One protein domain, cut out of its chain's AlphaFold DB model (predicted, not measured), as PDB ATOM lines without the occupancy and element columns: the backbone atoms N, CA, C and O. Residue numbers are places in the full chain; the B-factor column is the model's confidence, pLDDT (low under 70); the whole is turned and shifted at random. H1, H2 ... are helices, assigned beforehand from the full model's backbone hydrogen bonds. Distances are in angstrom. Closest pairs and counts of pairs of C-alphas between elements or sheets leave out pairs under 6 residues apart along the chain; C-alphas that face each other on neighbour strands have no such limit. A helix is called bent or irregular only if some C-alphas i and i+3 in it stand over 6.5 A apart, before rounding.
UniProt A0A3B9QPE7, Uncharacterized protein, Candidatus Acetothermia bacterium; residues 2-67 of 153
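AT A GLANCE: This is residues 2 to 67 of the 153 residues of an uncharacterized protein of Candidatus Acetothermia bacterium (UniProt A0A3B9QPE7). A helical hairpin, H2 and H3, opens like a V from the tight turn that joins the two helices, and a short helix, H1, packs on the part of H2 around Ala 32, so that the centres of the three make a triangle. A long stretch with no named element, residues 2 to 18, leads into H1 and adds to the length at one end of the long axis. The printed part has 66 residues with three named helices, in the order H1, H2, H3 along the chain, and no named strand; the class is all helix. It is only just compact, close to loose, with a radius of gyration of the C-alphas of 12.9 A, and the C-alphas span 43 by 20 by 17 A.

HOW THE PARTS SIT: The longest helix is H2, residues 30 to 44. It touches H3, residues 48 to 60, where the closest C-alphas are those of Leu 39 and Ala 50, 5.2 A apart. The two form a helical hairpin: they run opposite ways at a tilt of 38 degrees, only just steep. H2 also touches H1, residues 19 to 26, with the C-alphas of Ala 25 and Ala 32 the closest at 4.3 A. These two run opposite ways at a steep tilt of 57 degrees. H1 and H3 are close but not clearly touching, with the C-alphas of Met 26 and Leu 57 the closest at 7.3 A. They run the same way at a shallow tilt of 32 degrees, only just short of steep. In H1 and H3 every O i to N i+4 pair is within hydrogen-bond range; in H2 it is 9 of 11.

IN THESE COORDINATES: H2 runs from Glu 30, with its C-alpha at (187.246, 200.288, 191.327), to Arg 44, 22.1 A from first to last C-alpha. It is irregular, but only just: C-alphas 31 and 34 are 6.8 A apart. H3 runs from Thr 48 to Ala 60, 18.6 A long, and its last C-alpha is at (193.079, 215.961, 189.736). H1 runs from Asp 19 to Met 26, 10.8 A long, and begins with C-alpha 19 at (188.132, 212.378, 205.724).

THE WHOLE: The outline is a rod, and the two C-alphas farthest apart are those of Pro 7 and Glu 63, at 43.4 A. The C-alphas of residues 2 to 18 lie 7 to 23 A from the mean of the C-alphas. The links H1 to H2 and H2 to H3 are tight, with three residues each, and no link between named elements is long. The printed part has no cut. The mean pLDDT of the printed part is 86.1, and the model's confidence is low, under 70, at residues 2 to 7 and residue 9.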
ATOM      1  N   ARG A   2     178.851 210.194 218.259       53.22
ATOM      2  CA  ARG A   2     177.988 211.100 217.479       53.22
ATOM      3  C   ARG A   2     176.825 210.269 216.929       53.22
ATOM      4  O   ARG A   2     177.069 209.188 216.398       53.22
ATOM      5  N   LYS A   3     175.585 210.726 217.111       56.78
ATOM      6  CA  LYS A   3     174.393 210.040 216.597       56.78
ATOM      7  C   LYS A   3     174.456 210.105 215.064       56.78
ATOM      8  O   LYS A   3     174.380 211.186 214.504       56.78
ATOM      9  N   LEU A   4     174.681 208.960 214.419       66.56
ATOM     10  CA  LEU A   4     174.703 208.808 212.953       66.56
ATOM     11  C   LEU A   4     173.298 208.638 212.358       66.56
ATOM     12  O   LEU A   4     173.160 208.454 211.154       66.56
ATOM     13  N   LEU A   5     172.274 208.658 213.210       63.81
ATOM     14  CA  LEU A   5     170.883 208.481 212.837       63.81
ATOM     15  C   LEU A   5     170.158 209.815 212.989       63.81
ATOM     16  O   LEU A   5     170.236 210.439 214.055       63.81
ATOM     17  N   GLY A   6     169.466 210.219 211.930       65.94
ATOM     18  CA  GLY A   6     168.525 211.323 211.925       65.94
ATOM     19  C   GLY A   6     167.280 211.027 212.773       65.94
ATOM     20  O   GLY A   6     167.145 209.933 213.334       65.94
ATOM     21  N   PRO A   7     166.363 212.004 212.884       61.94
ATOM     22  CA  PRO A   7     165.152 211.897 213.701       61.94
ATOM     23  C   PRO A   7     164.302 210.659 213.379       61.94
ATOM     24  O   PRO A   7     163.748 210.053 214.292       61.94
ATOM     25  N   ASP A   8     164.299 210.244 212.112       73.38
ATOM     26  CA  ASP A   8     163.468 209.156 211.589       73.38
ATOM     27  C   ASP A   8     164.200 207.800 211.521       73.38
ATOM     28  O   ASP A   8     163.696 206.832 210.959       73.38
ATOM     29  N   GLY A   9     165.409 207.703 212.093       67.06
ATOM     30  CA  GLY A   9     166.219 206.478 212.061       67.06
ATOM     31  C   GLY A   9     166.989 206.254 210.753       67.06
ATOM     32  O   GLY A   9     167.651 205.228 210.607       67.06
ATOM     33  N   GLU A  10     166.950 207.209 209.824       75.00
ATOM     34  CA  GLU A  10     167.781 207.213 208.616       75.00
ATOM     35  C   GLU A  10     169.214 207.675 208.911       75.00
ATOM     36  O   GLU A  10     169.468 208.348 209.907       75.00
ATOM     37  N   ILE A  11     170.173 207.330 208.046       75.31
ATOM     38  CA  ILE A  11     171.558 207.803 208.190       75.31
ATOM     39  C   ILE A  11     171.604 209.313 207.932       75.31
ATOM     40  O   ILE A  11     171.302 209.763 206.828       75.31
ATOM     41  N   ASP A  12     172.059 210.088 208.919       77.50
ATOM     42  CA  ASP A  12     172.314 211.517 208.733       77.50
ATOM     43  C   ASP A  12     173.606 211.717 207.925       77.50
ATOM     44  O   ASP A  12     174.728 211.616 208.438       77.50
ATOM     45  N   LEU A  13     173.443 212.013 206.635       74.56
ATOM     46  CA  LEU A  13     174.547 212.258 205.707       74.56
ATOM     47  C   LEU A  13     175.395 213.485 206.086       74.56
ATOM     48  O   LEU A  13     176.571 213.546 205.713       74.56
ATOM     49  N   ASN A  14     174.841 214.428 206.854       73.44
ATOM     50  CA  ASN A  14     175.567 215.599 207.346       73.44
ATOM     51  C   ASN A  14     176.467 215.254 208.539       73.44
ATOM     52  O   ASN A  14     177.515 215.875 208.727       73.44
ATOM     53  N   ALA A  15     176.110 214.224 209.310       74.00
ATOM     54  CA  ALA A  15     176.898 213.746 210.442       74.00
ATOM     55  C   ALA A  15     178.073 212.834 210.035       74.00
ATOM     56  O   ALA A  15     178.955 212.568 210.862       74.00
ATOM     57  N   LEU A  16     178.116 212.358 208.783       71.88
ATOM     58  CA  LEU A  16     179.175 211.470 208.301       71.88
ATOM     59  C   LEU A  16     180.521 212.211 208.135       71.88
ATOM     60  O   LEU A  16     180.582 213.247 207.452       71.88
ATOM     61  N   PRO A  17     181.620 211.678 208.706       76.00
ATOM     62  CA  PRO A  17     182.952 212.246 208.529       76.00
ATOM     63  C   PRO A  17     183.411 212.090 207.075       76.00
ATOM     64  O   PRO A  17     183.302 211.011 206.492       76.00
ATOM     65  N   LEU A  18     183.947 213.166 206.494       77.25
ATOM     66  CA  LEU A  18     184.407 213.157 205.106       77.25
ATOM     67  C   LEU A  18     185.783 212.504 204.963       77.25
ATOM     68  O   LEU A  18     185.994 211.790 203.995       77.25
ATOM     69  N   ASP A  19     186.701 212.675 205.915       81.25
ATOM     70  CA  ASP A  19     188.132 212.378 205.724       81.25
ATOM     71  C   ASP A  19     188.439 210.965 205.196       81.25
ATOM     72  O   ASP A  19     189.244 210.800 204.277       81.25
ATOM     73  N   GLY A  20     187.775 209.937 205.738       82.75
ATOM     74  CA  GLY A  20     187.927 208.557 205.263       82.75
ATOM     75  C   GLY A  20     187.363 208.352 203.854       82.75
ATOM     76  O   GLY A  20     187.974 207.674 203.030       82.75
ATOM     77  N   LEU A  21     186.236 209.004 203.559       85.19
ATOM     78  CA  LEU A  21     185.579 208.977 202.256       85.19
ATOM     79  C   LEU A  21     186.420 209.675 201.184       85.19
ATOM     80  O   LEU A  21     186.598 209.142 200.088       85.19
ATOM     81  N   LEU A  22     186.976 210.841 201.521       87.25
ATOM     82  CA  LEU A  22     187.852 211.607 200.639       87.25
ATOM     83  C   LEU A  22     189.088 210.779 200.287       87.25
ATOM     84  O   LEU A  22     189.435 210.651 199.114       87.25
ATOM     85  N   ARG A  23     189.714 210.160 201.297       87.56
ATOM     86  CA  ARG A  23     190.884 209.295 201.107       87.56
ATOM     87  C   ARG A  23     190.575 208.128 200.180       87.56
ATOM     88  O   ARG A  23     191.286 207.948 199.199       87.56
ATOM     89  N   GLN A  24     189.486 207.404 200.433       89.12
ATOM     90  CA  GLN A  24     189.082 206.282 199.590       89.12
ATOM     91  C   GLN A  24     188.796 206.719 198.142       89.12
ATOM     92  O   GLN A  24     189.178 206.032 197.197       89.12
ATOM     93  N   ALA A  25     188.159 207.873 197.932       90.00
ATOM     94  CA  ALA A  25     187.884 208.372 196.586       90.00
ATOM     95  C   ALA A  25     189.167 208.752 195.811       90.00
ATOM     96  O   ALA A  25     189.199 208.656 194.575       90.00
ATOM     97  N   MET A  26     190.234 209.134 196.524       88.88
ATOM     98  CA  MET A  26     191.557 209.425 195.957       88.88
ATOM     99  C   MET A  26     192.371 208.173 195.593       88.88
ATOM    100  O   MET A  26     193.234 208.274 194.728       88.88
ATOM    101  N   GLU A  27     192.092 206.997 196.174       86.50
ATOM    102  CA  GLU A  27     192.849 205.750 195.915       86.50
ATOM    103  C   GLU A  27     192.779 205.265 194.454       86.50
ATOM    104  O   GLU A  27     193.597 204.453 194.021       86.50
ATOM    105  N   GLY A  28     191.828 205.777 193.669       78.06
ATOM    106  CA  GLY A  28     191.668 205.404 192.267       78.06
ATOM    107  C   GLY A  28     191.064 204.008 192.065       78.06
ATOM    108  O   GLY A  28     190.703 203.299 193.004       78.06
ATOM    109  N   GLY A  29     190.905 203.621 190.797       83.31
ATOM    110  CA  GLY A  29     190.380 202.305 190.418       83.31
ATOM    111  C   GLY A  29     188.963 202.009 190.930       83.31
ATOM    112  O   GLY A  29     188.195 202.904 191.282       83.31
ATOM    113  N   GLU A  30     188.604 200.723 190.963       85.50
ATOM    114  CA  GLU A  30     187.246 200.288 191.327       85.50
ATOM    115  C   GLU A  30     186.901 200.509 192.809       85.50
ATOM    116  O   GLU A  30     185.736 200.702 193.157       85.50
ATOM    117  N   ARG A  31     187.912 200.554 193.685       86.12
ATOM    118  CA  ARG A  31     187.729 200.760 195.133       86.12
ATOM    119  C   ARG A  31     187.276 202.176 195.491       86.12
ATOM    120  O   ARG A  31     186.651 202.357 196.536       86.12
ATOM    121  N   ALA A  32     187.526 203.151 194.616       90.81
ATOM    122  CA  ALA A  32     187.111 204.538 194.806       90.81
ATOM    123  C   ALA A  32     185.612 204.770 194.532       90.81
ATOM    124  O   ALA A  32     185.032 205.719 195.058       90.81
ATOM    125  N   TRP A  33     184.950 203.927 193.729       92.31
ATOM    126  CA  TRP A  33     183.581 204.209 193.268       92.31
ATOM    127  C   TRP A  33     182.497 204.187 194.345       92.31
ATOM    128  O   TRP A  33     181.600 205.027 194.267       92.31
ATOM    129  N   PRO A  34     182.533 203.301 195.358       93.00
ATOM    130  CA  PRO A  34     181.620 203.410 196.492       93.00
ATOM    131  C   PRO A  34     181.717 204.776 197.180       93.00
ATOM    132  O   PRO A  34     180.689 205.374 197.490       93.00
ATOM    133  N   ALA A  35     182.938 205.300 197.338       93.06
ATOM    134  CA  ALA A  35     183.163 206.596 197.961       93.06
ATOM    135  C   ALA A  35     182.634 207.757 197.108       93.06
ATOM    136  O   ALA A  35     181.932 208.631 197.611       93.06
ATOM    137  N   VAL A  36     182.896 207.721 195.798       95.25
ATOM    138  CA  VAL A  36     182.373 208.698 194.830       95.25
ATOM    139  C   VAL A  36     180.840 208.711 194.813       95.25
ATOM    140  O   VAL A  36     180.242 209.782 194.849       95.25
ATOM    141  N   ARG A  37     180.191 207.537 194.825       94.44
ATOM    142  CA  ARG A  37     178.721 207.447 194.880       94.44
ATOM    143  C   ARG A  37     178.156 208.037 196.167       94.44
ATOM    144  O   ARG A  37     177.151 208.733 196.120       94.44
ATOM    145  N   LEU A  38     178.800 207.795 197.307       94.00
ATOM    146  CA  LEU A  38     178.342 208.367 198.571       94.00
ATOM    147  C   LEU A  38     178.512 209.896 198.599       94.00
ATOM    148  O   LEU A  38     177.606 210.586 199.053       94.00
ATOM    149  N   LEU A  39     179.605 210.434 198.047       94.69
ATOM    150  CA  LEU A  39     179.772 211.881 197.851       94.69
ATOM    151  C   LEU A  39     178.684 212.463 196.939       94.69
ATOM    152  O   LEU A  39     178.172 213.547 197.218       94.69
ATOM    153  N   GLN A  40     178.300 211.734 195.884       95.56
ATOM    154  CA  GLN A  40     177.192 212.130 195.019       95.56
ATOM    155  C   GLN A  40     175.878 212.238 195.799       95.56
ATOM    156  O   GLN A  40     175.181 213.247 195.717       95.56
ATOM    157  N   THR A  41     175.556 211.215 196.591       94.06
ATOM    158  CA  THR A  41     174.369 211.225 197.453       94.06
ATOM    159  C   THR A  41     174.411 212.382 198.450       94.06
ATOM    160  O   THR A  41     173.402 213.053 198.645       94.06
ATOM    161  N   MET A  42     175.573 212.659 199.049       93.12
ATOM    162  CA  MET A  42     175.740 213.759 200.001       93.12
ATOM    163  C   MET A  42     175.454 215.126 199.376       93.12
ATOM    164  O   MET A  42     174.708 215.903 199.969       93.12
ATOM    165  N   HIS A  43     176.005 215.434 198.194       94.44
ATOM    166  CA  HIS A  43     175.764 216.751 197.588       94.44
ATOM    167  C   HIS A  43     174.328 216.913 197.099       94.44
ATOM    168  O   HIS A  43     173.749 217.980 197.286       94.44
ATOM    169  N   ARG A  44     173.706 215.836 196.604       92.06
ATOM    170  CA  ARG A  44     172.270 215.822 196.291       92.06
ATOM    171  C   ARG A  44     171.397 216.020 197.529       92.06
ATOM    172  O   ARG A  44     170.327 216.603 197.424       92.06
ATOM    173  N   GLY A  45     171.869 215.575 198.692       88.88
ATOM    174  CA  GLY A  45     171.260 215.839 199.997       88.88
ATOM    175  C   GLY A  45     171.528 217.243 200.556       88.88
ATOM    176  O   GLY A  45     171.203 217.495 201.710       88.88
ATOM    177  N   GLY A  46     172.135 218.148 199.776       88.88
ATOM    178  CA  GLY A  46     172.391 219.539 200.159       88.88
ATOM    179  C   GLY A  46     173.795 219.817 200.705       88.88
ATOM    180  O   GLY A  46     174.119 220.968 200.986       88.88
ATOM    181  N   ARG A  47     174.664 218.804 200.826       91.00
ATOM    182  CA  ARG A  47     176.033 218.982 201.333       91.00
ATOM    183  C   ARG A  47     176.988 219.443 200.230       91.00
ATOM    184  O   ARG A  47     177.679 218.634 199.603       91.00
ATOM    185  N   THR A  48     177.015 220.747 199.974       91.81
ATOM    186  CA  THR A  48     177.755 221.380 198.869       91.81
ATOM    187  C   THR A  48     179.244 221.008 198.833       91.81
ATOM    188  O   THR A  48     179.795 220.817 197.748       91.81
ATOM    189  N   GLU A  49     179.902 220.831 199.983       92.81
ATOM    190  CA  GLU A  49     181.330 220.494 200.064       92.81
ATOM    191  C   GLU A  49     181.657 219.156 199.390       92.81
ATOM    192  O   GLU A  49     182.733 219.000 198.811       92.81
ATOM    193  N   ALA A  50     180.721 218.198 199.404       94.44
ATOM    194  CA  ALA A  50     180.897 216.924 198.711       94.44
ATOM    195  C   ALA A  50     180.939 217.111 197.182       94.44
ATOM    196  O   ALA A  50     181.737 216.464 196.503       94.44
ATOM    197  N   GLY A  51     180.139 218.036 196.643       95.88
ATOM    198  CA  GLY A  51     180.157 218.394 195.223       95.88
ATOM    199  C   GLY A  51     181.435 219.136 194.829       95.88
ATOM    200  O   GLY A  51     182.061 218.799 193.823       95.88
ATOM    201  N   VAL A  52     181.897 220.067 195.674       96.25
ATOM    202  CA  VAL A  52     183.194 220.748 195.498       96.25
ATOM    203  C   VAL A  52     184.340 219.737 195.467       96.25
ATOM    204  O   VAL A  52     185.225 219.823 194.613       96.25
ATOM    205  N   PHE A  53     184.314 218.738 196.348       95.50
ATOM    206  CA  PHE A  53     185.338 217.702 196.359       95.50
ATOM    207  C   PHE A  53     185.307 216.818 195.105       95.50
ATOM    208  O   PHE A  53     186.363 216.533 194.544       95.50
ATOM    209  N   LEU A  54     184.126 216.420 194.615       97.12
ATOM    210  CA  LEU A  54     184.005 215.690 193.344       97.12
ATOM    211  C   LEU A  54     184.571 216.493 192.167       97.12
ATOM    212  O   LEU A  54     185.264 215.929 191.317       97.12
ATOM    213  N   LEU A  55     184.332 217.807 192.142       97.88
ATOM    214  CA  LEU A  55     184.910 218.698 191.137       97.88
ATOM    215  C   LEU A  55     186.444 218.746 191.249       97.88
ATOM    216  O   LEU A  55     187.144 218.640 190.242       97.88
ATOM    217  N   GLY A  56     186.977 218.816 192.473       96.62
ATOM    218  CA  GLY A  56     188.415 218.725 192.737       96.62
ATOM    219  C   GLY A  56     189.027 217.391 192.293       96.62
ATOM    220  O   GLY A  56     190.081 217.372 191.656       96.62
ATOM    221  N   LEU A  57     188.346 216.268 192.542       95.69
ATOM    222  CA  LEU A  57     188.766 214.950 192.057       95.69
ATOM    223  C   LEU A  57     188.795 214.882 190.530       95.69
ATOM    224  O   LEU A  57     189.721 214.298 189.962       95.69
ATOM    225  N   LEU A  58     187.801 215.467 189.857       97.44
ATOM    226  CA  LEU A  58     187.776 215.552 188.399       97.44
ATOM    227  C   LEU A  58     188.981 216.349 187.882       97.44
ATOM    228  O   LEU A  58     189.678 215.889 186.974       97.44
ATOM    229  N   ALA A  59     189.281 217.492 188.501       96.00
ATOM    230  CA  ALA A  59     190.450 218.299 188.162       96.00
ATOM    231  C   ALA A  59     191.773 217.543 188.363       96.00
ATOM    232  O   ALA A  59     192.659 217.629 187.514       96.00
ATOM    233  N   ALA A  60     191.879 216.732 189.417       94.12
ATOM    234  CA  ALA A  60     193.079 215.961 189.736       94.12
ATOM    235  C   ALA A  60     193.248 214.653 188.930       94.12
ATOM    236  O   ALA A  60     194.285 214.004 189.033       94.12
ATOM    237  N   SER A  61     192.265 214.237 188.121       92.88
ATOM    238  CA  SER A  61     192.256 212.905 187.478       92.88
ATOM    239  C   SER A  61     193.098 212.776 186.195       92.88
ATOM    240  O   SER A  61     192.996 211.765 185.500       92.88
ATOM    241  N   GLY A  62     193.920 213.775 185.853       91.06
ATOM    242  CA  GLY A  62     194.763 213.744 184.651       91.06
ATOM    243  C   GLY A  62     193.961 213.452 183.375       91.06
ATOM    244  O   GLY A  62     192.838 213.939 183.232       91.06
ATOM    245  N   GLU A  63     194.521 212.640 182.474       94.00
ATOM    246  CA  GLU A  63     193.890 212.190 181.217       94.00
ATOM    247  C   GLU A  63     193.264 210.783 181.308       94.00
ATOM    248  O   GLU A  63     193.073 210.106 180.296       94.00
ATOM    249  N   ASP A  64     192.908 210.315 182.509       94.19
ATOM    250  CA  ASP A  64     192.111 209.092 182.649       94.19
ATOM    251  C   ASP A  64     190.657 209.368 182.229       94.19
ATOM    252  O   ASP A  64     189.785 209.672 183.044       94.19
ATOM    253  N   TRP A  65     190.387 209.289 180.924       96.06
ATOM    254  CA  TRP A  65     189.093 209.661 180.343       96.06
ATOM    255  C   TRP A  65     187.921 208.847 180.892       96.06
ATOM    256  O   TRP A  65     186.835 209.397 181.059       96.06
ATOM    257  N   LYS A  66     188.138 207.570 181.233       93.94
ATOM    258  CA  LYS A  66     187.099 206.721 181.836       93.94
ATOM    259  C   LYS A  66     186.772 207.176 183.253       93.94
ATOM    260  O   LYS A  66     185.603 207.220 183.634       93.94
ATOM    261  N   ARG A  67     187.793 207.522 184.039       95.00
ATOM    262  CA  ARG A  67     187.596 208.077 185.380       95.00
ATOM    263  C   ARG A  67     186.933 209.449 185.320       95.00
ATOM    264  O   ARG A  67     185.981 209.678 186.059       95.00
TER     265      ARG A  67